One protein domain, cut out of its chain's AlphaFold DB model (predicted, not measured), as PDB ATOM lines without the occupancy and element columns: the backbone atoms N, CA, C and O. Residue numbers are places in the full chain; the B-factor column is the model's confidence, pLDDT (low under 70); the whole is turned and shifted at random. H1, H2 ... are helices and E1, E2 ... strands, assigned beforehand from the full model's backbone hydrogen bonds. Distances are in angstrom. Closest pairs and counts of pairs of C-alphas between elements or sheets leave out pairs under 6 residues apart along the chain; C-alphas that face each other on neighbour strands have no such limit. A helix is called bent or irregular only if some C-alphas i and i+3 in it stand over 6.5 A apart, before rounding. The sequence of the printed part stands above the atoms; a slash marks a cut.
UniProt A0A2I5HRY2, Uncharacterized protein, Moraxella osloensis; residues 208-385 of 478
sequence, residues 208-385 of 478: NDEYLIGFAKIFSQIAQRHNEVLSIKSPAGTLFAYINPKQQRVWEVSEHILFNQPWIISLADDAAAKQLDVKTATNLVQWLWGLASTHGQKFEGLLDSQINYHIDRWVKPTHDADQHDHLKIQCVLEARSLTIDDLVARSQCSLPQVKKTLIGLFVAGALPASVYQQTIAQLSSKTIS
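AT A GLANCE: This is residues 208 to 385 of the 478 residues of an uncharacterized protein of Moraxella osloensis (UniProt A0A2I5HRY2). A small sheet of four strands lies toward one end of the long axis, and a cluster of helices, H4 and H5 packed on H6, makes the other end. Between them, H1 lies over the sheet at its E4 side and runs side by side with H7, while kinked H3 reaches from the sheet's E3 edge across H6 to H1. The 178 printed residues hold, in order, H1 E1 E2 E3 E4 H2 H3 H4 H5 H6 H7; the sheet's order is E3, E2, E1, E4, all antiparallel, and the class is mixed, helices and strands. The whole is compact, with a radius of gyration of the C-alphas of 16.1 A and spans of 51 by 41 by 26 A.

IN THESE COORDINATES: Find C-alpha 208 at (101.900, 119.775, 85.056); from there H1 runs 22.8 A to residue 223. Next come strands E1, residues 230 to 233, E2, 239 to 244 and 15.0 A long, E3, 249 to 252, and E4, 264 to 267. H2 is residues 270 to 274. H3, residues 284 to 302, spans 19.7 A and is irregular: C-alphas 294 and 297 are 8.6 A apart, with a kink of 98 degrees near residue 296. H4 is residues 323 to 335, H5 340 to 347, H6 351 to 363, and H7, 369 to 384, runs 22.8 A to C-alpha 384 at (106.394, 115.579, 72.957).

HOW THE PARTS SIT: H1 is on the sheet at a height of 10.5 A, and its closest C-alphas to E4 are Ile 218 and Ile 265, 6.8 A. E1, E2 and E3 form a meander, each strand the antiparallel neighbour of the one before, and with E4 beside E1 a Greek key. Look for N 231 and O 266 at 2.8 A between E1 and E4, N 230 and O 243 at 2.9 A between E1 and E2, and N 251 and O 242 at 2.8 A between E2 and E3. H2 and H3 only graze the sheet. H6 is the hub: it touches H3, closest C-alphas Ala 292 and Gly 360, 5.1 A, at a steep tilt of 55 degrees. H6 also touches H4, His 326 to Thr 357, 5.7 A between C-alphas, and H5, Val 344 to Leu 351, 5.9 A. H1 touches H7, C-alphas Ile 213 and Ile 376, 5.7 A, at a shallow tilt of 17 degrees, opposite ways. Every O i to N i+4 pair is within hydrogen-bond range in H1, H2, H4, H5, H6 and H7; in H3 10 of 15 are.

THE WHOLE: The C-alphas of Ala 271 and Ala 345 are the farthest apart, 51.1 A. The printed part has no cut; the links E3 to E4 and H3 to H4 are long. Confidence is under 70 at residues 384 to 385.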
ATOM      1  N   ASN A 208     103.242 119.211  85.003       70.69
ATOM      2  CA  ASN A 208     101.900 119.775  85.056       70.69
ATOM      3  C   ASN A 208     100.967 119.152  84.007       70.69
ATOM      4  O   ASN A 208      99.811 118.860  84.304       70.69
ATOM      5  N   ASP A 209     101.471 118.915  82.795       78.31
ATOM      6  CA  ASP A 209     100.678 118.329  81.713       78.31
ATOM      7  C   ASP A 209     100.386 116.834  81.952       78.31
ATOM      8  O   ASP A 209      99.298 116.368  81.620       78.31
ATOM      9  N   GLU A 210     101.294 116.082  82.589       82.62
ATOM     10  CA  GLU A 210     101.099 114.647  82.859       82.62
ATOM     11  C   GLU A 210      99.895 114.368  83.779       82.62
ATOM     12  O   GLU A 210      99.041 113.535  83.452       82.62
ATOM     13  N   TYR A 211      99.760 115.092  84.900       86.94
ATOM     14  CA  TYR A 211      98.604 114.898  85.784       86.94
ATOM     15  C   TYR A 211      97.296 115.389  85.138       86.94
ATOM     16  O   TYR A 211      96.243 114.784  85.357       86.94
ATOM     17  N   LEU A 212      97.352 116.433  84.300       91.69
ATOM     18  CA  LEU A 212      96.205 116.921  83.528       91.69
ATOM     19  C   LEU A 212      95.737 115.886  82.492       91.69
ATOM     20  O   LEU A 212      94.535 115.651  82.373       91.69
ATOM     21  N   ILE A 213      96.658 115.193  81.810       92.00
ATOM     22  CA  ILE A 213      96.336 114.048  80.938       92.00
ATOM     23  C   ILE A 213      95.650 112.937  81.745       92.00
ATOM     24  O   ILE A 213      94.676 112.346  81.271       92.00
ATOM     25  N   GLY A 214      96.123 112.667  82.966       91.25
ATOM     26  CA  GLY A 214      95.483 111.734  83.895       91.25
ATOM     27  C   GLY A 214      94.031 112.117  84.195       91.25
ATOM     28  O   GLY A 214      93.124 111.322  83.947       91.25
ATOM     29  N   PHE A 215      93.783 113.355  84.631       94.06
ATOM     30  CA  PHE A 215      92.425 113.858  84.862       94.06
ATOM     31  C   PHE A 215      91.546 113.804  83.606       94.06
ATOM     32  O   PHE A 215      90.407 113.344  83.678       94.06
ATOM     33  N   ALA A 216      92.070 114.198  82.442       94.44
ATOM     34  CA  ALA A 216      91.326 114.158  81.186       94.44
ATOM     35  C   ALA A 216      90.874 112.735  80.816       94.44
ATOM     36  O   ALA A 216      89.723 112.544  80.415       94.44
ATOM     37  N   LYS A 217      91.731 111.723  81.017       92.69
ATOM     38  CA  LYS A 217      91.385 110.301  80.825       92.69
ATOM     39  C   LYS A 217      90.287 109.838  81.789       92.69
ATOM     40  O   LYS A 217      89.351 109.165  81.364       92.69
ATOM     41  N   ILE A 218      90.358 110.237  83.058       93.56
ATOM     42  CA  ILE A 218      89.383 109.850  84.091       93.56
ATOM     43  C   ILE A 218      88.010 110.460  83.811       93.56
ATOM     44  O   ILE A 218      87.009 109.742  83.785       93.56
ATOM     45  N   PHE A 219      87.944 111.763  83.530       95.19
ATOM     46  CA  PHE A 219      86.678 112.419  83.198       95.19
ATOM     47  C   PHE A 219      86.106 111.915  81.862       95.19
ATOM     48  O   PHE A 219      84.891 111.757  81.749       95.19
ATOM     49  N   SER A 220      86.961 111.528  80.903       94.50
ATOM     50  CA  SER A 220      86.545 110.814  79.688       94.50
ATOM     51  C   SER A 220      85.891 109.458  79.994       94.50
ATOM     52  O   SER A 220      84.826 109.157  79.457       94.50
ATOM     53  N   GLN A 221      86.474 108.650  80.887       91.50
ATOM     54  CA  GLN A 221      85.901 107.362  81.298       91.50
ATOM     55  C   GLN A 221      84.567 107.536  82.043       91.50
ATOM     56  O   GLN A 221      83.627 106.777  81.817       91.50
ATOM     57  N   ILE A 222      84.444 108.572  82.879       92.44
ATOM     58  CA  ILE A 222      83.187 108.914  83.562       92.44
ATOM     59  C   ILE A 222      82.111 109.352  82.550       92.44
ATOM     60  O   ILE A 222      80.966 108.897  82.634       92.44
ATOM     61  N   ALA A 223      82.466 110.169  81.551       92.81
ATOM     62  CA  ALA A 223      81.542 110.654  80.521       92.81
ATOM     63  C   ALA A 223      80.918 109.530  79.663       92.81
ATOM     64  O   ALA A 223      79.791 109.687  79.174       92.81
ATOM     65  N   GLN A 224      81.607 108.385  79.530       89.31
ATOM     66  CA  GLN A 224      81.132 107.190  78.813       89.31
ATOM     67  C   GLN A 224      79.971 106.461  79.513       89.31
ATOM     68  O   GLN A 224      79.246 105.720  78.856       89.31
ATOM     69  N   ARG A 225      79.738 106.700  80.814       88.12
ATOM     70  CA  ARG A 225      78.594 106.156  81.576       88.12
ATOM     71  C   ARG A 225      78.465 104.622  81.565       88.12
ATOM     72  O   ARG A 225      77.359 104.087  81.457       88.12
ATOM     73  N   HIS A 226      79.580 103.918  81.747       87.38
ATOM     74  CA  HIS A 226      79.580 102.467  81.984       87.38
ATOM     75  C   HIS A 226      78.812 102.099  83.264       87.38
ATOM     76  O   HIS A 226      78.745 102.883  84.215       87.38
ATOM     77  N   ASN A 227      78.198 100.910  83.285       91.44
ATOM     78  CA  ASN A 227      77.338 100.443  84.388       91.44
ATOM     79  C   ASN A 227      78.115  99.748  85.519       91.44
ATOM     80  O   ASN A 227      77.601  98.842  86.170       91.44
ATOM     81  N   GLU A 228      79.358 100.150  85.725       90.88
ATOM     82  CA  GLU A 228      80.288  99.512  86.649       90.88
ATOM     83  C   GLU A 228      80.445 100.373  87.902       90.88
ATOM     84  O   GLU A 228      80.302 101.599  87.849       90.88
ATOM     85  N   VAL A 229      80.728  99.735  89.038       94.38
ATOM     86  CA  VAL A 229      81.163 100.455  90.236       94.38
ATOM     87  C   VAL A 229      82.677 100.607  90.149       94.38
ATOM     88  O   VAL A 229      83.404  99.617  90.099       94.38
ATOM     89  N   LEU A 230      83.147 101.849  90.113       95.50
ATOM     90  CA  LEU A 230      84.559 102.199  90.014       95.50
ATOM     91  C   LEU A 230      85.019 102.821  91.336       95.50
ATOM     92  O   LEU A 230      84.288 103.600  91.943       95.50
ATOM     93  N   SER A 231      86.228 102.497  91.780       95.69
ATOM     94  CA  SER A 231      86.903 103.178  92.887       95.69
ATOM     95  C   SER A 231      87.794 104.301  92.353       95.69
ATOM     96  O   SER A 231      88.510 104.098  91.374       95.69
ATOM     97  N   ILE A 232      87.750 105.469  92.997       94.69
ATOM     98  CA  ILE A 232      88.664 106.596  92.769       94.69
ATOM     99  C   ILE A 232      89.654 106.637  93.932       94.69
ATOM    100  O   ILE A 232      89.246 106.741  95.093       94.69
ATOM    101  N   LYS A 233      90.951 106.561  93.631       93.56
ATOM    102  CA  LYS A 233      92.040 106.504  94.616       93.56
ATOM    103  C   LYS A 233      93.135 107.533  94.331       93.56
ATOM    104  O   LYS A 233      93.305 107.965  93.194       93.56
ATOM    105  N   SER A 234      93.919 107.884  95.346       91.25
ATOM    106  CA  SER A 234      95.226 108.523  95.156       91.25
ATOM    107  C   SER A 234      96.234 107.530  94.549       91.25
ATOM    108  O   SER A 234      96.044 106.315  94.681       91.25
ATOM    109  N   PRO A 235      97.353 107.996  93.961       87.38
ATOM    110  CA  PRO A 235      98.465 107.119  93.579       87.38
ATOM    111  C   PRO A 235      99.057 106.314  94.746       87.38
ATOM    112  O   PRO A 235      99.567 105.219  94.539       87.38
ATOM    113  N   ALA A 236      98.934 106.818  95.979       88.69
ATOM    114  CA  ALA A 236      99.325 106.118  97.204       88.69
ATOM    115  C   ALA A 236      98.279 105.086  97.694       88.69
ATOM    116  O   ALA A 236      98.438 104.511  98.768       88.69
ATOM    117  N   GLY A 237      97.195 104.860  96.942       89.38
ATOM    118  CA  GLY A 237      96.155 103.872  97.250       89.38
ATOM    119  C   GLY A 237      95.039 104.354  98.185       89.38
ATOM    120  O   GLY A 237      94.100 103.598  98.436       89.38
ATOM    121  N   THR A 238      95.088 105.601  98.669       92.00
ATOM    122  CA  THR A 238      94.035 106.202  99.508       92.00
ATOM    123  C   THR A 238      92.720 106.256  98.740       92.00
ATOM    124  O   THR A 238      92.666 106.852  97.669       92.00
ATOM    125  N   LEU A 239      91.653 105.664  99.274       94.38
ATOM    126  CA  LEU A 239      90.330 105.678  98.651       94.38
ATOM    127  C   LEU A 239      89.627 107.022  98.882       94.38
ATOM    128  O   LEU A 239      89.414 107.418 100.025       94.38
ATOM    129  N   PHE A 240      89.245 107.701  97.799       94.75
ATOM    130  CA  PHE A 240      88.473 108.945  97.852       94.75
ATOM    131  C   PHE A 240      86.969 108.680  97.759       94.75
ATOM    132  O   PHE A 240      86.204 109.187  98.577       94.75
ATOM    133  N   ALA A 241      86.539 107.872  96.786       96.56
ATOM    134  CA  ALA A 241      85.127 107.565  96.569       96.56
ATOM    135  C   ALA A 241      84.919 106.273  95.765       96.56
ATOM    136  O   ALA A 241      85.806 105.839  95.025       96.56
ATOM    137  N   TYR A 242      83.711 105.717  95.838       97.56
ATOM    138  CA  TYR A 242      83.171 104.821  94.812       97.56
ATOM    139  C   TYR A 242      82.188 105.580  93.922       97.56
ATOM    140  O   TYR A 242      81.440 106.422  94.412       97.56
ATOM    141  N   ILE A 243      82.137 105.267  92.630       96.88
ATOM    142  CA  ILE A 243      81.205 105.873  91.676       96.88
ATOM    143  C   ILE A 243      80.503 104.810  90.832       96.88
ATOM    144  O   ILE A 243      81.090 103.782  90.514       96.88
ATOM    145  N   ASN A 244      79.272 105.081  90.403       96.12
ATOM    146  CA  ASN A 244      78.641 104.383  89.284       96.12
ATOM    147  C   ASN A 244      78.257 105.422  88.211       96.12
ATOM    148  O   ASN A 244      77.267 106.146  88.395       96.12
ATOM    149  N   PRO A 245      79.025 105.529  87.106       92.44
ATOM    150  CA  PRO A 245      78.805 106.536  86.070       92.44
ATOM    151  C   PRO A 245      77.422 106.466  85.406       92.44
ATOM    152  O   PRO A 245      76.788 107.505  85.213       92.44
ATOM    153  N   LYS A 246      76.910 105.262  85.096       91.56
ATOM    154  CA  LYS A 246      75.581 105.098  84.475       91.56
ATOM    155  C   LYS A 246      74.443 105.551  85.385       91.56
ATOM    156  O   LYS A 246      73.524 106.225  84.927       91.56
ATOM    157  N   GLN A 247      74.512 105.197  86.667       92.12
ATOM    158  CA  GLN A 247      73.502 105.546  87.670       92.12
ATOM    159  C   GLN A 247      73.668 106.971  88.225       92.12
ATOM    160  O   GLN A 247      72.831 107.408  89.012       92.12
ATOM    161  N   GLN A 248      74.729 107.690  87.831       93.38
ATOM    162  CA  GLN A 248      75.122 108.996  88.373       93.38
ATOM    163  C   GLN A 248      75.240 109.008  89.905       93.38
ATOM    164  O   GLN A 248      74.821 109.965  90.558       93.38
ATOM    165  N   ARG A 249      75.808 107.950  90.491       96.06
ATOM    166  CA  ARG A 249      75.975 107.816  91.946       96.06
ATOM    167  C   ARG A 249      77.429 107.951  92.359       96.06
ATOM    168  O   ARG A 249      78.311 107.466  91.650       96.06
ATOM    169  N   VAL A 250      77.650 108.574  93.509       97.50
ATOM    170  CA  VAL A 250      78.928 108.587  94.221       97.50
ATOM    171  C   VAL A 250      78.701 108.278  95.696       97.50
ATOM    172  O   VAL A 250      77.731 108.740  96.295       97.50
ATOM    173  N   TRP A 251      79.609 107.495  96.261       97.25
ATOM    174  CA  TRP A 251      79.754 107.233  97.684       97.25
ATOM    175  C   TRP A 251      81.121 107.771  98.085       97.25
ATOM    176  O   TRP A 251      82.148 107.145  97.813       97.25
ATOM    177  N   GLU A 252      81.134 108.975  98.644       94.62
ATOM    178  CA  GLU A 252      82.352 109.618  99.129       94.62
ATOM    179  C   GLU A 252      82.843 108.912 100.398       94.62
ATOM    180  O   GLU A 252      82.052 108.554 101.271       94.62
ATOM    181  N   VAL A 253      84.151 108.663 100.464       93.62
ATOM    182  CA  VAL A 253      84.819 107.942 101.561       93.62
ATOM    183  C   VAL A 253      85.802 108.853 102.300       93.62
ATOM    184  O   VAL A 253      86.031 108.662 103.491       93.62
ATOM    185  N   SER A 254      86.369 109.851 101.616       89.19
ATOM    186  CA  SER A 254      87.290 110.824 102.204       89.19
ATOM    187  C   SER A 254      86.973 112.237 101.730       89.19
ATOM    188  O   SER A 254      87.056 112.517 100.537       89.19
ATOM    189  N   GLU A 255      86.739 113.134 102.690       83.00
ATOM    190  CA  GLU A 255      86.597 114.584 102.477       83.00
ATOM    191  C   GLU A 255      87.920 115.249 102.023       83.00
ATOM    192  O   GLU A 255      87.944 116.394 101.577       83.00
ATOM    193  N   HIS A 256      89.051 114.539 102.142       85.62
ATOM    194  CA  HIS A 256      90.397 115.051 101.869       85.62
ATOM    195  C   HIS A 256      90.909 114.556 100.509       85.62
ATOM    196  O   HIS A 256      91.768 113.674 100.421       85.62
ATOM    197  N   ILE A 257      90.360 115.125  99.435       87.81
ATOM    198  CA  ILE A 257      90.706 114.776  98.050       87.81
ATOM    199  C   ILE A 257      91.923 115.588  97.583       87.81
ATOM    200  O   ILE A 257      91.963 116.812  97.704       87.81
ATOM    201  N   LEU A 258      92.924 114.908  97.019       86.69
ATOM    202  CA  LEU A 258      94.135 115.543  96.488       86.69
ATOM    203  C   LEU A 258      94.015 115.787  94.977       86.69
ATOM    204  O   LEU A 258      93.658 114.886  94.223       86.69
ATOM    205  N   PHE A 259      94.354 117.002  94.538       86.88
ATOM    206  CA  PHE A 259      94.242 117.462  93.140       86.88
ATOM    207  C   PHE A 259      95.597 117.779  92.481       86.88
ATOM    208  O   PHE A 259      95.649 118.266  91.358       86.88
ATOM    209  N   ASN A 260      96.702 117.555  93.193       82.00
ATOM    210  CA  ASN A 260      98.077 117.788  92.731       82.00
ATOM    211  C   ASN A 260      98.727 116.542  92.098       82.00
ATOM    212  O   ASN A 260      99.912 116.565  91.782       82.00
ATOM    213  N   GLN A 261      97.970 115.453  91.968       82.38
ATOM    214  CA  GLN A 261      98.377 114.178  91.385       82.38
ATOM    215  C   GLN A 261      97.172 113.587  90.640       82.38
ATOM    216  O   GLN A 261      96.037 113.836  91.061       82.38
ATOM    217  N   PRO A 262      97.374 112.804  89.565       78.94
ATOM    218  CA  PRO A 262      96.263 112.171  88.870       78.94
ATOM    219  C   PRO A 262      95.629 111.116  89.781       78.94
ATOM    220  O   PRO A 262      96.332 110.380  90.476       78.94
ATOM    221  N   TRP A 263      94.301 111.020  89.784       89.81
ATOM    222  CA  TRP A 263      93.638 109.922  90.487       89.81
ATOM    223  C   TRP A 263      93.864 108.596  89.747       89.81
ATOM    224  O   TRP A 263      94.126 108.562  88.546       89.81
ATOM    225  N   ILE A 264      93.722 107.484  90.459       89.69
ATOM    226  CA  ILE A 264      93.603 106.154  89.866       89.69
ATOM    227  C   ILE A 264      92.124 105.788  89.873       89.69
ATOM    228  O   ILE A 264      91.474 105.853  90.917       89.69
ATOM    229  N   ILE A 265      91.606 105.390  88.712       92.31
ATOM    230  CA  ILE A 265      90.261 104.838  88.563       92.31
ATOM    231  C   ILE A 265      90.362 103.369  88.149       92.31
ATOM    232  O   ILE A 265      91.090 103.015  87.222       92.31
ATOM    233  N   SER A 266      89.663 102.496  88.865       91.81
ATOM    234  CA  SER A 266      89.641 101.052  88.605       91.81
ATOM    235  C   SER A 266      88.337 100.437  89.101       91.81
ATOM    236  O   SER A 266      87.624 101.068  89.879       91.81
ATOM    237  N   LEU A 267      88.010  99.218  88.663       93.44
ATOM    238  CA  LEU A 267      86.857  98.478  89.185       93.44
ATOM    239  C   LEU A 267      86.925  98.379  90.717       93.44
ATOM    240  O   LEU A 267      87.994  98.168  91.298       93.44
ATOM    241  N   ALA A 268      85.783  98.581  91.370       92.56
ATOM    242  CA  ALA A 268      85.653  98.367  92.803       92.56
ATOM    243  C   ALA A 268      85.757  96.871  93.135       92.56
ATOM    244  O   ALA A 268      85.408  96.020  92.319       92.56
ATOM    245  N   ASP A 269      86.209  96.566  94.350       90.62
ATOM    246  CA  ASP A 269      86.151  95.203  94.870       90.62
ATOM    247  C   ASP A 269      84.693  94.724  94.981       90.62
ATOM    248  O   ASP A 269      83.791  95.483  95.342       90.62
ATOM    249  N   ASP A 270      84.478  93.447  94.688       87.31
ATOM    250  CA  ASP A 270      83.161  92.835  94.553       87.31
ATOM    251  C   ASP A 270      82.393  92.769  95.888       87.31
ATOM    252  O   ASP A 270      81.160  92.830  95.906       87.31
ATOM    253  N   ALA A 271      83.099  92.655  97.019       88.62
ATOM    254  CA  ALA A 271      82.502  92.701  98.350       88.62
ATOM    255  C   ALA A 271      82.216  94.147  98.775       88.62
ATOM    256  O   ALA A 271      81.148  94.412  99.330       88.62
ATOM    257  N   ALA A 272      83.113  95.087  98.458       86.81
ATOM    258  CA  ALA A 272      82.884  96.511  98.696       86.81
ATOM    259  C   ALA A 272      81.678  97.040  97.897       86.81
ATOM    260  O   ALA A 272      80.793  97.673  98.467       86.81
ATOM    261  N   ALA A 273      81.585  96.720  96.602       85.56
ATOM    262  CA  ALA A 273      80.496  97.153  95.725       85.56
ATOM    263  C   ALA A 273      79.114  96.660  96.198       85.56
ATOM    264  O   ALA A 273      78.131  97.392  96.085       85.56
ATOM    265  N   LYS A 274      79.036  95.453  96.777       87.69
ATOM    266  CA  LYS A 274      77.801  94.876  97.347       87.69
ATOM    267  C   LYS A 274      77.354  95.545  98.656       87.69
ATOM    268  O   LYS A 274      76.190  95.412  99.018       87.69
ATOM    269  N   GLN A 275      78.242  96.258  99.353       90.12
ATOM    270  CA  GLN A 275      77.937  96.964 100.609       90.12
ATOM    271  C   GLN A 275      77.452  98.412 100.400       90.12
ATOM    272  O   GLN A 275      77.040  99.065 101.358       90.12
ATOM    273  N   LEU A 276      77.480  98.928  99.167       91.62
ATOM    274  CA  LEU A 276      77.089 100.304  98.857       91.62
ATOM    275  C   LEU A 276      75.559 100.483  98.866       91.62
ATOM    276  O   LEU A 276      74.875 100.171  97.889       91.62
ATOM    277  N   ASP A 277      75.009 101.031  99.956       89.75
ATOM    278  CA  ASP A 277      73.585 101.389 100.029       89.75
ATOM    279  C   ASP A 277      73.272 102.579  99.106       89.75
ATOM    280  O   ASP A 277      73.895 103.640  99.153       89.75
ATOM    281  N   VAL A 278      72.235 102.434  98.287       87.75
ATOM    282  CA  VAL A 278      71.668 103.502  97.456       87.75
ATOM    283  C   VAL A 278      71.294 104.745  98.272       87.75
ATOM    284  O   VAL A 278      71.361 105.853  97.743       87.75
ATOM    285  N   LYS A 279      70.904 104.588  99.542       89.56
ATOM    286  CA  LYS A 279      70.482 105.692 100.421       89.56
ATOM    287  C   LYS A 279      71.623 106.613 100.852       89.56
ATOM    288  O   LYS A 279      71.351 107.760 101.193       89.56
ATOM    289  N   THR A 280      72.866 106.128 100.858       91.75
ATOM    290  CA  THR A 280      74.054 106.932 101.192       91.75
ATOM    291  C   THR A 280      74.732 107.518  99.951       91.75
ATOM    292  O   THR A 280      75.651 108.323 100.080       91.75
ATOM    293  N   ALA A 281      74.263 107.164  98.748       95.12
ATOM    294  CA  ALA A 281      74.760 107.724  97.500       95.12
ATOM    295  C   ALA A 281      74.300 109.176  97.302       95.12
ATOM    296  O   ALA A 281      73.115 109.490  97.438       95.12
ATOM    297  N   THR A 282      75.208 110.043  96.855       95.56
ATOM    298  CA  THR A 282      74.865 111.372  96.327       95.56
ATOM    299  C   THR A 282      74.982 111.393  94.797       95.56
ATOM    300  O   THR A 282      75.340 110.393  94.163       95.56
ATOM    301  N   ASN A 283      74.603 112.505  94.158       95.38
ATOM    302  CA  ASN A 283      74.639 112.611  92.698       95.38
ATOM    303  C   ASN A 283      76.063 112.915  92.198       95.38
ATOM    304  O   ASN A 283      76.595 113.994  92.453       95.38
ATOM    305  N   LEU A 284      76.631 111.996  91.414       96.06
ATOM    306  CA  LEU A 284      77.989 112.072  90.863       96.06
ATOM    307  C   LEU A 284      78.255 113.363  90.078       96.06
ATOM    308  O   LEU A 284      79.307 113.972  90.233       96.06
ATOM    309  N   VAL A 285      77.306 113.790  89.241       94.94
ATOM    310  CA  VAL A 285      77.460 114.979  88.387       94.94
ATOM    311  C   VAL A 285      77.492 116.253  89.237       94.94
ATOM    312  O   VAL A 285      78.280 117.153  88.968       94.94
ATOM    313  N   GLN A 286      76.669 116.326  90.287       94.75
ATOM    314  CA  GLN A 286      76.670 117.448  91.233       94.75
ATOM    315  C   GLN A 286      77.904 117.450  92.142       94.75
ATOM    316  O   GLN A 286      78.443 118.518  92.413       94.75
ATOM    317  N   TRP A 287      78.382 116.278  92.562       95.62
ATOM    318  CA  TRP A 287      79.618 116.142  93.332       95.62
ATOM    319  C   TRP A 287      80.834 116.612  92.525       95.62
ATOM    320  O   TRP A 287      81.537 117.523  92.953       95.62
ATOM    321  N   LEU A 288      81.009 116.096  91.303       96.06
ATOM    322  CA  LEU A 288      82.062 116.524  90.376       96.06
ATOM    323  C   LEU A 288      81.983 118.027  90.052       96.06
ATOM    324  O   LEU A 288      83.007 118.708  90.058       96.06
ATOM    325  N   TRP A 289      80.777 118.568  89.831       95.75
ATOM    326  CA  TRP A 289      80.572 120.013  89.672       95.75
ATOM    327  C   TRP A 289      81.000 120.804  90.920       95.75
ATOM    328  O   TRP A 289      81.603 121.871  90.797       95.75
ATOM    329  N   GLY A 290      80.728 120.284  92.120       93.75
ATOM    330  CA  GLY A 290      81.189 120.854  93.387       93.75
ATOM    331  C   GLY A 290      82.715 120.905  93.477       93.75
ATOM    332  O   GLY A 290      83.273 121.974  93.713       93.75
ATOM    333  N   LEU A 291      83.400 119.791  93.185       93.81
ATOM    334  CA  LEU A 291      84.869 119.740  93.159       93.81
ATOM    335  C   LEU A 291      85.453 120.742  92.151       93.81
ATOM    336  O   LEU A 291      86.410 121.450  92.460       93.81
ATOM    337  N   ALA A 292      84.852 120.847  90.966       94.94
ATOM    338  CA  ALA A 292      85.245 121.803  89.935       94.94
ATOM    339  C   ALA A 292      85.002 123.266  90.344       94.94
ATOM    340  O   ALA A 292      85.811 124.136  90.028       94.94
ATOM    341  N   SER A 293      83.917 123.538  91.073       91.94
ATOM    342  CA  SER A 293      83.584 124.878  91.571       91.94
ATOM    343  C   SER A 293      84.566 125.344  92.649       91.94
ATOM    344  O   SER A 293      84.976 126.502  92.636       91.94
ATOM    345  N   THR A 294      84.978 124.444  93.548       91.94
ATOM    346  CA  THR A 294      85.908 124.744  94.653       91.94
ATOM    347  C   THR A 294      87.375 124.747  94.211       91.94
ATOM    348  O   THR A 294      88.165 125.562  94.684       91.94
ATOM    349  N   HIS A 295      87.763 123.854  93.294       92.44
ATOM    350  CA  HIS A 295      89.166 123.621  92.919       92.44
ATOM    351  C   HIS A 295      89.482 123.940  91.450       92.44
ATOM    352  O   HIS A 295      90.520 123.520  90.944       92.44
ATOM    353  N   GLY A 296      88.628 124.711  90.765       90.56
ATOM    354  CA  GLY A 296      88.688 124.951  89.316       90.56
ATOM    355  C   GLY A 296      90.051 125.384  88.764       90.56
ATOM    356  O   GLY A 296      90.439 124.934  87.690       90.56
ATOM    357  N   GLN A 297      90.834 126.153  89.528       92.12
ATOM    358  CA  GLN A 297      92.205 126.548  89.157       92.12
ATOM    359  C   GLN A 297      93.143 125.354  88.893       92.12
ATOM    360  O   GLN A 297      94.057 125.462  88.081       92.12
ATOM    361  N   LYS A 298      92.921 124.196  89.535       92.00
ATOM    362  CA  LYS A 298      93.689 122.957  89.296       92.00
ATOM    363  C   LYS A 298      93.383 122.312  87.941       92.00
ATOM    364  O   LYS A 298      94.157 121.488  87.469       92.00
ATOM    365  N   PHE A 299      92.274 122.704  87.321       93.75
ATOM    366  CA  PHE A 299      91.760 122.151  86.074       93.75
ATOM    367  C   PHE A 299      91.814 123.141  84.901       93.75
ATOM    368  O   PHE A 299      91.433 122.770  83.794       93.75
ATOM    369  N   GLU A 300      92.300 124.378  85.088       93.12
ATOM    370  CA  GLU A 300      92.367 125.373  84.002       93.12
ATOM    371  C   GLU A 300      93.174 124.887  82.791       93.12
ATOM    372  O   GLU A 300      92.805 125.186  81.659       93.12
ATOM    373  N   GLY A 301      94.219 124.083  83.013       92.81
ATOM    374  CA  GLY A 301      95.017 123.477  81.943       92.81
ATOM    375  C   GLY A 301      94.315 122.365  81.147       92.81
ATOM    376  O   GLY A 301      94.906 121.853  80.205       92.81
ATOM    377  N   LEU A 302      93.079 121.981  81.494       94.75
ATOM    378  CA  LEU A 302      92.237 121.107  80.658       94.75
ATOM    379  C   LEU A 302      91.531 121.878  79.529       94.75
ATOM    380  O   LEU A 302      90.988 121.260  78.608       94.75
ATOM    381  N   LEU A 303      91.503 123.214  79.611       96.06
ATOM    382  CA  LEU A 303      90.905 124.076  78.600       96.06
ATOM    383  C   LEU A 303      91.934 124.499  77.550       96.06
ATOM    384  O   LEU A 303      93.061 124.861  77.881       96.06
ATOM    385  N   ASP A 304      91.505 124.522  76.293       94.19
ATOM    386  CA  ASP A 304      92.306 124.917  75.138       94.19
ATOM    387  C   ASP A 304      91.480 125.858  74.247       94.19
ATOM    388  O   ASP A 304      90.275 125.664  74.084       94.19
ATOM    389  N   SER A 305      92.095 126.905  73.692       92.81
ATOM    390  CA  SER A 305      91.370 127.915  72.906       92.81
ATOM    391  C   SER A 305      90.967 127.444  71.506       92.81
ATOM    392  O   SER A 305      90.056 128.024  70.920       92.81
ATOM    393  N   GLN A 306      91.615 126.403  70.972       92.31
ATOM    394  CA  GLN A 306      91.359 125.846  69.640       92.31
ATOM    395  C   GLN A 306      90.299 124.734  69.663       92.31
ATOM    396  O   GLN A 306      89.730 124.385  68.624       92.31
ATOM    397  N   ILE A 307      90.017 124.167  70.839       94.62
ATOM    398  CA  ILE A 307      88.970 123.160  71.011       94.62
ATOM    399  C   ILE A 307      87.590 123.813  70.902       94.62
ATOM    400  O   ILE A 307      87.306 124.857  71.490       94.62
ATOM    401  N   ASN A 308      86.709 123.159  70.145       96.38
ATOM    402  CA  ASN A 308      85.318 123.564  70.011       96.38
ATOM    403  C   ASN A 308      84.463 122.809  71.035       96.38
ATOM    404  O   ASN A 308      84.250 121.602  70.920       96.38
ATOM    405  N   TYR A 309      83.941 123.536  72.016       97.38
ATOM    406  CA  TYR A 309      83.104 123.008  73.087       97.38
ATOM    407  C   TYR A 309      81.627 123.032  72.683       97.38
ATOM    408  O   TYR A 309      81.163 124.006  72.096       97.38
ATOM    409  N   HIS A 310      80.892 121.980  73.040       96.12
ATOM    410  CA  HIS A 310      79.426 121.921  73.086       96.12
ATOM    411  C   HIS A 310      78.998 120.970  74.215       96.12
ATOM    412  O   HIS A 310      79.846 120.278  74.784       96.12
ATOM    413  N   ILE A 311      77.704 120.925  74.540       94.06
ATOM    414  CA  ILE A 311      77.131 119.953  75.486       94.06
ATOM    415  C   ILE A 311      75.989 119.161  74.845       94.06
ATOM    416  O   ILE A 311      75.179 119.718  74.110       94.06
ATOM    417  N   ASP A 312      75.893 117.869  75.167       84.94
ATOM    418  CA  ASP A 312      74.694 117.041  74.945       84.94
ATOM    419  C   ASP A 312      73.842 116.909  76.227       84.94
ATOM    420  O   ASP A 312      72.737 116.363  76.211       84.94
ATOM    421  N   ARG A 313      74.379 117.370  77.367       85.94
ATOM    422  CA  ARG A 313      73.844 117.167  78.718       85.94
ATOM    423  C   ARG A 313      73.995 118.433  79.550       85.94
ATOM    424  O   ARG A 313      75.091 118.962  79.702       85.94
ATOM    425  N   TRP A 314      72.908 118.835  80.191       92.25
ATOM    426  CA  TRP A 314      72.924 119.909  81.177       92.25
ATOM    427  C   TRP A 314      73.484 119.437  82.519       92.25
ATOM    428  O   TRP A 314      73.130 118.363  83.016       92.25
ATOM    429  N   VAL A 315      74.286 120.292  83.151       93.44
ATOM    430  CA  VAL A 315      74.662 120.180  84.561       93.44
ATOM    431  C   VAL A 315      73.948 121.280  85.320       93.44
ATOM    432  O   VAL A 315      74.072 122.452  84.974       93.44
ATOM    433  N   LYS A 316      73.212 120.930  86.376       89.06
ATOM    434  CA  LYS A 316      72.616 121.932  87.262       89.06
ATOM    435  C   LYS A 316      73.748 122.644  88.024       89.06
ATOM    436  O   LYS A 316      74.417 121.973  88.809       89.06
ATOM    437  N   PRO A 317      73.976 123.954  87.826       89.19
ATOM    438  CA  PRO A 317      74.966 124.679  88.606       89.19
ATOM    439  C   PRO A 317      74.485 124.900  90.044       89.19
ATOM    440  O   PRO A 317      73.277 124.940  90.321       89.19
ATOM    441  N   THR A 318      75.450 125.082  90.947       84.12
ATOM    442  CA  THR A 318      75.246 125.548  92.325       84.12
ATOM    443  C   THR A 318      74.327 126.773  92.348       84.12
ATOM    444  O   THR A 318      74.324 127.576  91.418       84.12
ATOM    445  N   HIS A 319      73.499 126.912  93.385       84.69
ATOM    446  CA  HIS A 319      72.646 128.092  93.538       84.69
ATOM    447  C   HIS A 319      73.437 129.212  94.224       84.69
ATOM    448  O   HIS A 319      73.370 129.383  95.438       84.69
ATOM    449  N   ASP A 320      74.231 129.917  93.423       86.00
ATOM    450  CA  ASP A 320      75.055 131.062  93.800       86.00
ATOM    451  C   ASP A 320      74.770 132.269  92.876       86.00
ATOM    452  O   ASP A 320      73.863 132.230  92.039       86.00
ATOM    453  N   ALA A 321      75.524 133.361  93.038       86.00
ATOM    454  CA  ALA A 321      75.386 134.562  92.207       86.00
ATOM    455  C   ALA A 321      75.705 134.314  90.718       86.00
ATOM    456  O   ALA A 321      75.183 135.012  89.849       86.00
ATOM    457  N   ASP A 322      76.512 133.292  90.426       89.50
ATOM    458  CA  ASP A 322      76.998 132.953  89.089       89.50
ATOM    459  C   ASP A 322      76.040 132.001  88.345       89.50
ATOM    460  O   ASP A 322      76.207 131.747  87.147       89.50
ATOM    461  N   GLN A 323      75.011 131.476  89.029       90.12
ATOM    462  CA  GLN A 323      74.086 130.467  88.506       90.12
ATOM    463  C   GLN A 323      73.435 130.875  87.176       90.12
ATOM    464  O   GLN A 323      73.312 130.052  86.265       90.12
ATOM    465  N   HIS A 324      73.022 132.140  87.060       92.81
ATOM    466  CA  HIS A 324      72.424 132.679  85.839       92.81
ATOM    467  C   HIS A 324      73.384 132.562  84.649       92.81
ATOM    468  O   HIS A 324      73.008 132.065  83.586       92.81
ATOM    469  N   ASP A 325      74.640 132.953  84.845       95.44
ATOM    470  CA  ASP A 325      75.652 132.958  83.797       95.44
ATOM    471  C   ASP A 325      76.100 131.538  83.446       95.44
ATOM    472  O   ASP A 325      76.228 131.213  82.268       95.44
ATOM    473  N   HIS A 326      76.221 130.646  84.436       95.81
ATOM    474  CA  HIS A 326      76.432 129.215  84.199       95.81
ATOM    475  C   HIS A 326      75.348 128.605  83.291       95.81
ATOM    476  O   HIS A 326      75.665 127.825  82.389       95.81
ATOM    477  N   LEU A 327      74.074 128.964  83.493       95.12
ATOM    478  CA  LEU A 327      72.964 128.513  82.645       95.12
ATOM    479  C   LEU A 327      72.967 129.194  81.267       95.12
ATOM    480  O   LEU A 327      72.691 128.536  80.264       95.12
ATOM    481  N   LYS A 328      73.318 130.484  81.192       96.38
ATOM    482  CA  LYS A 328      73.442 131.240  79.934       96.38
ATOM    483  C   LYS A 328      74.531 130.653  79.031       96.38
ATOM    484  O   LYS A 328      74.302 130.461  77.840       96.38
ATOM    485  N   ILE A 329      75.686 130.311  79.602       98.12
ATOM    486  CA  ILE A 329      76.811 129.675  78.904       98.12
ATOM    487  C   ILE A 329      76.433 128.263  78.433       98.12
ATOM    488  O   ILE A 329      76.662 127.935  77.269       98.12
ATOM    489  N   GLN A 330      75.790 127.450  79.281       97.81
ATOM    490  CA  GLN A 330      75.293 126.123  78.885       97.81
ATOM    491  C   GLN A 330      74.264 126.192  77.745       97.81
ATOM    492  O   GLN A 330      74.363 125.419  76.799       97.81
ATOM    493  N   CYS A 331      73.345 127.161  77.767       95.25
ATOM    494  CA  CYS A 331      72.377 127.390  76.685       95.25
ATOM    495  C   CYS A 331      73.062 127.649  75.329       95.25
ATOM    496  O   CYS A 331      72.654 127.120  74.295       95.25
ATOM    497  N   VAL A 332      74.144 128.435  75.327       96.94
ATOM    498  CA  VAL A 332      74.934 128.699  74.114       96.94
ATOM    499  C   VAL A 332      75.672 127.438  73.635       96.94
ATOM    500  O   VAL A 332      75.713 127.197  72.429       96.94
ATOM    501  N   LEU A 333      76.202 126.631  74.561       96.62
ATOM    502  CA  LEU A 333      76.909 125.369  74.289       96.62
ATOM    503  C   LEU A 333      75.998 124.210  73.853       96.62
ATOM    504  O   LEU A 333      76.468 123.303  73.172       96.62
ATOM    505  N   GLU A 334      74.723 124.196  74.241       95.56
ATOM    506  CA  GLU A 334      73.738 123.231  73.726       95.56
ATOM    507  C   GLU A 334      73.396 123.555  72.264       95.56
ATOM    508  O   GLU A 334      73.282 122.669  71.420       95.56
ATOM    509  N   ALA A 335      73.261 124.845  71.945       90.12
ATOM    510  CA  ALA A 335      72.851 125.289  70.621       90.12
ATOM    511  C   ALA A 335      73.968 125.237  69.561       90.12
ATOM    512  O   ALA A 335      73.662 125.277  68.366       90.12
ATOM    513  N   ARG A 336      75.252 125.266  69.960       91.69
ATOM    514  CA  ARG A 336      76.405 125.447  69.055       91.69
ATOM    515  C   ARG A 336      77.682 124.822  69.613       91.69
ATOM    516  O   ARG A 336      77.922 124.880  70.812       91.69
ATOM    517  N   SER A 337      78.556 124.362  68.714       95.44
ATOM    518  CA  SER A 337      79.966 124.119  69.041       95.44
ATOM    519  C   SER A 337      80.776 125.391  68.792       95.44
ATOM    520  O   SER A 337      80.660 125.965  67.710       95.44
ATOM    521  N   LEU A 338      81.538 125.853  69.789       95.56
ATOM    522  CA  LEU A 338      82.244 127.143  69.769       95.56
ATOM    523  C   LEU A 338      83.616 127.064  70.452       95.56
ATOM    524  O   LEU A 338      83.805 126.283  71.386       95.56
ATOM    525  N   THR A 339      84.541 127.934  70.042       97.50
ATOM    526  CA  THR A 339      85.779 128.217  70.790       97.50
ATOM    527  C   THR A 339      85.485 128.984  72.088       97.50
ATOM    528  O   THR A 339      84.374 129.482  72.298       97.50
ATOM    529  N   ILE A 340      86.482 129.120  72.970       97.81
ATOM    530  CA  ILE A 340      86.341 129.887  74.222       97.81
ATOM    531  C   ILE A 340      86.028 131.368  73.938       97.81
ATOM    532  O   ILE A 340      85.147 131.938  74.584       97.81
ATOM    533  N   ASP A 341      86.696 131.979  72.956       96.94
ATOM    534  CA  ASP A 341      86.528 133.402  72.633       96.94
ATOM    535  C   ASP A 341      85.165 133.680  71.977       96.94
ATOM    536  O   ASP A 341      84.464 134.625  72.355       96.94
ATOM    537  N   ASP A 342      84.719 132.800  71.071       97.38
ATOM    538  CA  ASP A 342      83.359 132.845  70.525       97.38
ATOM    539  C   ASP A 342      82.304 132.683  71.626       97.38
ATOM    540  O   ASP A 342      81.277 133.365  71.621       97.38
ATOM    541  N   LEU A 343      82.541 131.789  72.588       97.38
ATOM    542  CA  LEU A 343      81.625 131.552  73.698       97.38
ATOM    543  C   LEU A 343      81.531 132.768  74.626       97.38
ATOM    544  O   LEU A 343      80.421 133.114  75.034       97.38
ATOM    545  N   VAL A 344      82.636 133.467  74.906       98.19
ATOM    546  CA  VAL A 344      82.634 134.769  75.604       98.19
ATOM    547  C   VAL A 344      81.780 135.783  74.837       98.19
ATOM    548  O   VAL A 344      80.830 136.338  75.394       98.19
ATOM    549  N   ALA A 345      82.032 135.961  73.537       96.94
ATOM    550  CA  ALA A 345      81.301 136.922  72.710       96.94
ATOM    551  C   ALA A 345      79.793 136.610  72.594       96.94
ATOM    552  O   ALA A 345      78.963 137.522  72.597       96.94
ATOM    553  N   ARG A 346      79.413 135.327  72.500       95.94
ATOM    554  CA  ARG A 346      78.013 134.884  72.348       95.94
ATOM    555  C   ARG A 346      77.246 134.841  73.665       95.94
ATOM    556  O   ARG A 346      76.079 135.223  73.685       95.94
ATOM    557  N   SER A 347      77.874 134.387  74.748       95.56
ATOM    558  CA  SER A 347      77.255 134.378  76.079       95.56
ATOM    559  C   SER A 347      77.194 135.772  76.701       95.56
ATOM    560  O   SER A 347      76.326 136.013  77.535       95.56
ATOM    561  N   GLN A 348      78.064 136.704  76.292       96.25
ATOM    562  CA  GLN A 348      78.263 138.002  76.954       96.25
ATOM    563  C   GLN A 348      78.647 137.852  78.441       96.25
ATOM    564  O   GLN A 348      78.407 138.758  79.237       96.25
ATOM    565  N   CYS A 349      79.200 136.699  78.822       97.00
ATOM    566  CA  CYS A 349      79.762 136.442  80.143       97.00
ATOM    567  C   CYS A 349      81.275 136.694  80.110       97.00
ATOM    568  O   CYS A 349      81.906 136.638  79.055       97.00
ATOM    569  N   SER A 350      81.880 136.964  81.267       97.31
ATOM    570  CA  SER A 350      83.323 137.215  81.347       97.31
ATOM    571  C   SER A 350      84.144 135.953  81.033       97.31
ATOM    572  O   SER A 350      83.699 134.831  81.282       97.31
ATOM    573  N   LEU A 351      85.377 136.117  80.532       97.19
ATOM    574  CA  LEU A 351      86.289 134.991  80.280       97.19
ATOM    575  C   LEU A 351      86.507 134.092  81.522       97.19
ATOM    576  O   LEU A 351      86.430 132.871  81.366       97.19
ATOM    577  N   PRO A 352      86.702 134.621  82.752       96.31
ATOM    578  CA  PRO A 352      86.743 133.793  83.959       96.31
ATOM    579  C   PRO A 352      85.471 132.964  84.169       96.31
ATOM    580  O   PRO A 352      85.562 131.784  84.505       96.31
ATOM    581  N   GLN A 353      84.294 133.541  83.915       96.38
ATOM    582  CA  GLN A 353      83.011 132.863  84.103       96.38
ATOM    583  C   GLN A 353      82.764 131.773  83.046       96.38
ATOM    584  O   GLN A 353      82.266 130.687  83.363       96.38
ATOM    585  N   VAL A 354      83.197 132.010  81.804       98.19
ATOM    586  CA  VAL A 354      83.231 130.994  80.742       98.19
ATOM    587  C   VAL A 354      84.170 129.846  81.111       98.19
ATOM    588  O   VAL A 354      83.738 128.693  81.098       98.19
ATOM    589  N   LYS A 355      85.409 130.137  81.534       97.56
ATOM    590  CA  LYS A 355      86.364 129.112  81.990       97.56
ATOM    591  C   LYS A 355      85.828 128.296  83.171       97.56
ATOM    592  O   LYS A 355      85.839 127.070  83.101       97.56
ATOM    593  N   LYS A 356      85.305 128.951  84.220       96.38
ATOM    594  CA  LYS A 356      84.693 128.298  85.396       96.38
ATOM    595  C   LYS A 356      83.584 127.327  84.973       96.38
ATOM    596  O   LYS A 356      83.547 126.191  85.438       96.38
ATOM    597  N   THR A 357      82.724 127.746  84.042       97.94
ATOM    598  CA  THR A 357      81.641 126.899  83.514       97.94
ATOM    599  C   THR A 357      82.170 125.713  82.706       97.94
ATOM    600  O   THR A 357      81.735 124.587  82.937       97.94
ATOM    601  N   LEU A 358      83.120 125.935  81.790       98.12
ATOM    602  CA  LEU A 358      83.705 124.866  80.973       98.12
ATOM    603  C   LEU A 358      84.449 123.828  81.823       98.12
ATOM    604  O   LEU A 358      84.269 122.635  81.597       98.12
ATOM    605  N   ILE A 359      85.210 124.256  82.836       97.94
ATOM    606  CA  ILE A 359      85.849 123.361  83.816       97.94
ATOM    607  C   ILE A 359      84.796 122.522  84.548       97.94
ATOM    608  O   ILE A 359      84.932 121.302  84.621       97.94
ATOM    609  N   GLY A 360      83.716 123.152  85.026       97.31
ATOM    610  CA  GLY A 360      82.591 122.458  85.659       97.31
ATOM    611  C   GLY A 360      81.975 121.377  84.769       97.31
ATOM    612  O   GLY A 360      81.786 120.246  85.214       97.31
ATOM    613  N   LEU A 361      81.722 121.688  83.495       98.00
ATOM    614  CA  LEU A 361      81.184 120.743  82.508       98.00
ATOM    615  C   LEU A 361      82.165 119.607  82.173       98.00
ATOM    616  O   LEU A 361      81.755 118.448  82.058       98.00
ATOM    617  N   PHE A 362      83.455 119.930  82.045       97.44
ATOM    618  CA  PHE A 362      84.519 118.974  81.738       97.44
ATOM    619  C   PHE A 362      84.667 117.943  82.859       97.44
ATOM    620  O   PHE A 362      84.579 116.738  82.608       97.44
ATOM    621  N   VAL A 363      84.831 118.414  84.097       96.62
ATOM    622  CA  VAL A 363      84.993 117.579  85.296       96.62
ATOM    623  C   VAL A 363      83.728 116.760  85.575       96.62
ATOM    624  O   VAL A 363      83.827 115.592  85.939       96.62
ATOM    625  N   ALA A 364      82.534 117.314  85.334       96.06
ATOM    626  CA  ALA A 364      81.257 116.633  85.561       96.06
ATOM    627  C   ALA A 364      80.876 115.556  84.518       96.06
ATOM    628  O   ALA A 364      79.792 114.974  84.616       96.06
ATOM    629  N   GLY A 365      81.728 115.271  83.523       94.00
ATOM    630  CA  GLY A 365      81.441 114.254  82.500       94.00
ATOM    631  C   GLY A 365      80.310 114.649  81.535       94.00
ATOM    632  O   GLY A 365      79.571 113.779  81.054       94.00
ATOM    633  N   ALA A 366      80.114 115.956  81.323       94.38
ATOM    634  CA  ALA A 366      79.000 116.526  80.558       94.38
ATOM    635  C   ALA A 366      79.377 116.987  79.142       94.38
ATOM    636  O   ALA A 366      78.508 117.430  78.394       94.38
ATOM    637  N   LEU A 367      80.657 116.885  78.772       95.56
ATOM    638  CA  LEU A 367      81.120 117.159  77.416       95.56
ATOM    639  C   LEU A 367      81.053 115.887  76.536       95.56
ATOM    640  O   LEU A 367      81.058 114.764  77.050       95.56
ATOM    641  N   PRO A 368      81.023 116.035  75.202       92.56
ATOM    642  CA  PRO A 368      81.165 114.930  74.259       92.56
ATOM    643  C   PRO A 368      82.545 114.262  74.325       92.56
ATOM    644  O   PRO A 368      83.558 114.907  74.604       92.56
ATOM    645  N   ALA A 369      82.613 112.978  73.959       92.25
ATOM    646  CA  ALA A 369      83.859 112.201  73.937       92.25
ATOM    647  C   ALA A 369      84.974 112.835  73.078       92.25
ATOM    648  O   ALA A 369      86.148 112.753  73.445       92.25
ATOM    649  N   SER A 370      84.614 113.504  71.977       94.12
ATOM    650  CA  SER A 370      85.552 114.197  71.085       94.12
ATOM    651  C   SER A 370      86.331 115.311  71.785       94.12
ATOM    652  O   SER A 370      87.519 115.470  71.516       94.12
ATOM    653  N   VAL A 371      85.706 116.038  72.718       96.38
ATOM    654  CA  VAL A 371      86.362 117.119  73.467       96.38
ATOM    655  C   VAL A 371      87.459 116.550  74.367       96.38
ATOM    656  O   VAL A 371      88.598 117.003  74.306       96.38
ATOM    657  N   TYR A 372      87.163 115.487  75.123       96.12
ATOM    658  CA  TYR A 372      88.174 114.807  75.942       96.12
ATOM    659  C   TYR A 372      89.321 114.239  75.096       96.12
ATOM    660  O   TYR A 372      90.483 114.373  75.473       96.12
ATOM    661  N   GLN A 373      89.013 113.623  73.949       94.69
ATOM    662  CA  GLN A 373      90.026 113.086  73.032       94.69
ATOM    663  C   GLN A 373      90.941 114.190  72.483       94.69
ATOM    664  O   GLN A 373      92.158 114.017  72.476       94.69
ATOM    665  N   GLN A 374      90.374 115.335  72.085       95.75
ATOM    666  CA  GLN A 374      91.139 116.500  71.635       95.75
ATOM    667  C   GLN A 374      92.017 117.068  72.758       95.75
ATOM    668  O   GLN A 374      93.210 117.254  72.534       95.75
ATOM    669  N   THR A 375      91.492 117.251  73.976       96.06
ATOM    670  CA  THR A 375      92.286 117.710  75.132       96.06
ATOM    671  C   THR A 375      93.448 116.760  75.438       96.06
ATOM    672  O   THR A 375      94.578 117.209  75.620       96.06
ATOM    673  N   ILE A 376      93.213 115.440  75.444       94.81
ATOM    674  CA  ILE A 376      94.270 114.439  75.676       94.81
ATOM    675  C   ILE A 376      95.338 114.506  74.575       94.81
ATOM    676  O   ILE A 376      96.529 114.462  74.885       94.81
ATOM    677  N   ALA A 377      94.935 114.630  73.306       93.06
ATOM    678  CA  ALA A 377      95.861 114.735  72.180       93.06
ATOM    679  C   ALA A 377      96.700 116.024  72.239       93.06
ATOM    680  O   ALA A 377      97.920 115.955  72.092       93.06
ATOM    681  N   GLN A 378      96.076 117.173  72.528       92.75
ATOM    682  CA  GLN A 378      96.765 118.461  72.659       92.75
ATOM    683  C   GLN A 378      97.806 118.423  73.781       92.75
ATOM    684  O   GLN A 378      98.988 118.670  73.527       92.75
ATOM    685  N   LEU A 379      97.406 118.011  74.991       92.06
ATOM    686  CA  LEU A 379      98.314 117.889  76.135       92.06
ATOM    687  C   LEU A 379      99.476 116.929  75.840       92.06
ATOM    688  O   LEU A 379     100.628 117.271  76.096       92.06
ATOM    689  N   SER A 380      99.202 115.774  75.221       90.38
ATOM    690  CA  SER A 380     100.248 114.807  74.849       90.38
ATOM    691  C   SER A 380     101.225 115.383  73.814       90.38
ATOM    692  O   SER A 380     102.434 115.183  73.922       90.38
ATOM    693  N   SER A 381     100.730 116.137  72.827       87.19
ATOM    694  CA  SER A 381     101.582 116.758  71.804       87.19
ATOM    695  C   SER A 381     102.497 117.847  72.386       87.19
ATOM    696  O   SER A 381     103.654 117.970  71.975       87.19
ATOM    697  N   LYS A 382     102.022 118.574  73.406       82.56
ATOM    698  CA  LYS A 382     102.783 119.574  74.170       82.56
ATOM    699  C   LYS A 382     103.879 118.946  75.039       82.56
ATOM    700  O   LYS A 382     104.934 119.556  75.202       82.56
ATOM    701  N   THR A 383     103.681 117.718  75.529       70.56
ATOM    702  CA  THR A 383     104.737 116.924  76.185       70.56
ATOM    703  C   THR A 383     105.833 116.509  75.197       70.56
ATOM    704  O   THR A 383     107.013 116.605  75.517       70.56
ATOM    705  N   ILE A 384     105.459 116.083  73.984       63.66
ATOM    706  CA  ILE A 384     106.394 115.579  72.957       63.66
ATOM    707  C   ILE A 384     107.183 116.715  72.278       63.66
ATOM    708  O   ILE A 384     108.334 116.525  71.897       63.66
ATOM    709  N   SER A 385     106.589 117.904  72.141       57.62
ATOM    710  CA  SER A 385     107.188 119.035  71.409       57.62
ATOM    711  C   SER A 385     108.237 119.831  72.205       57.62
ATOM    712  O   SER A 385     108.733 120.845  71.715       57.62
TER     713      SER A 385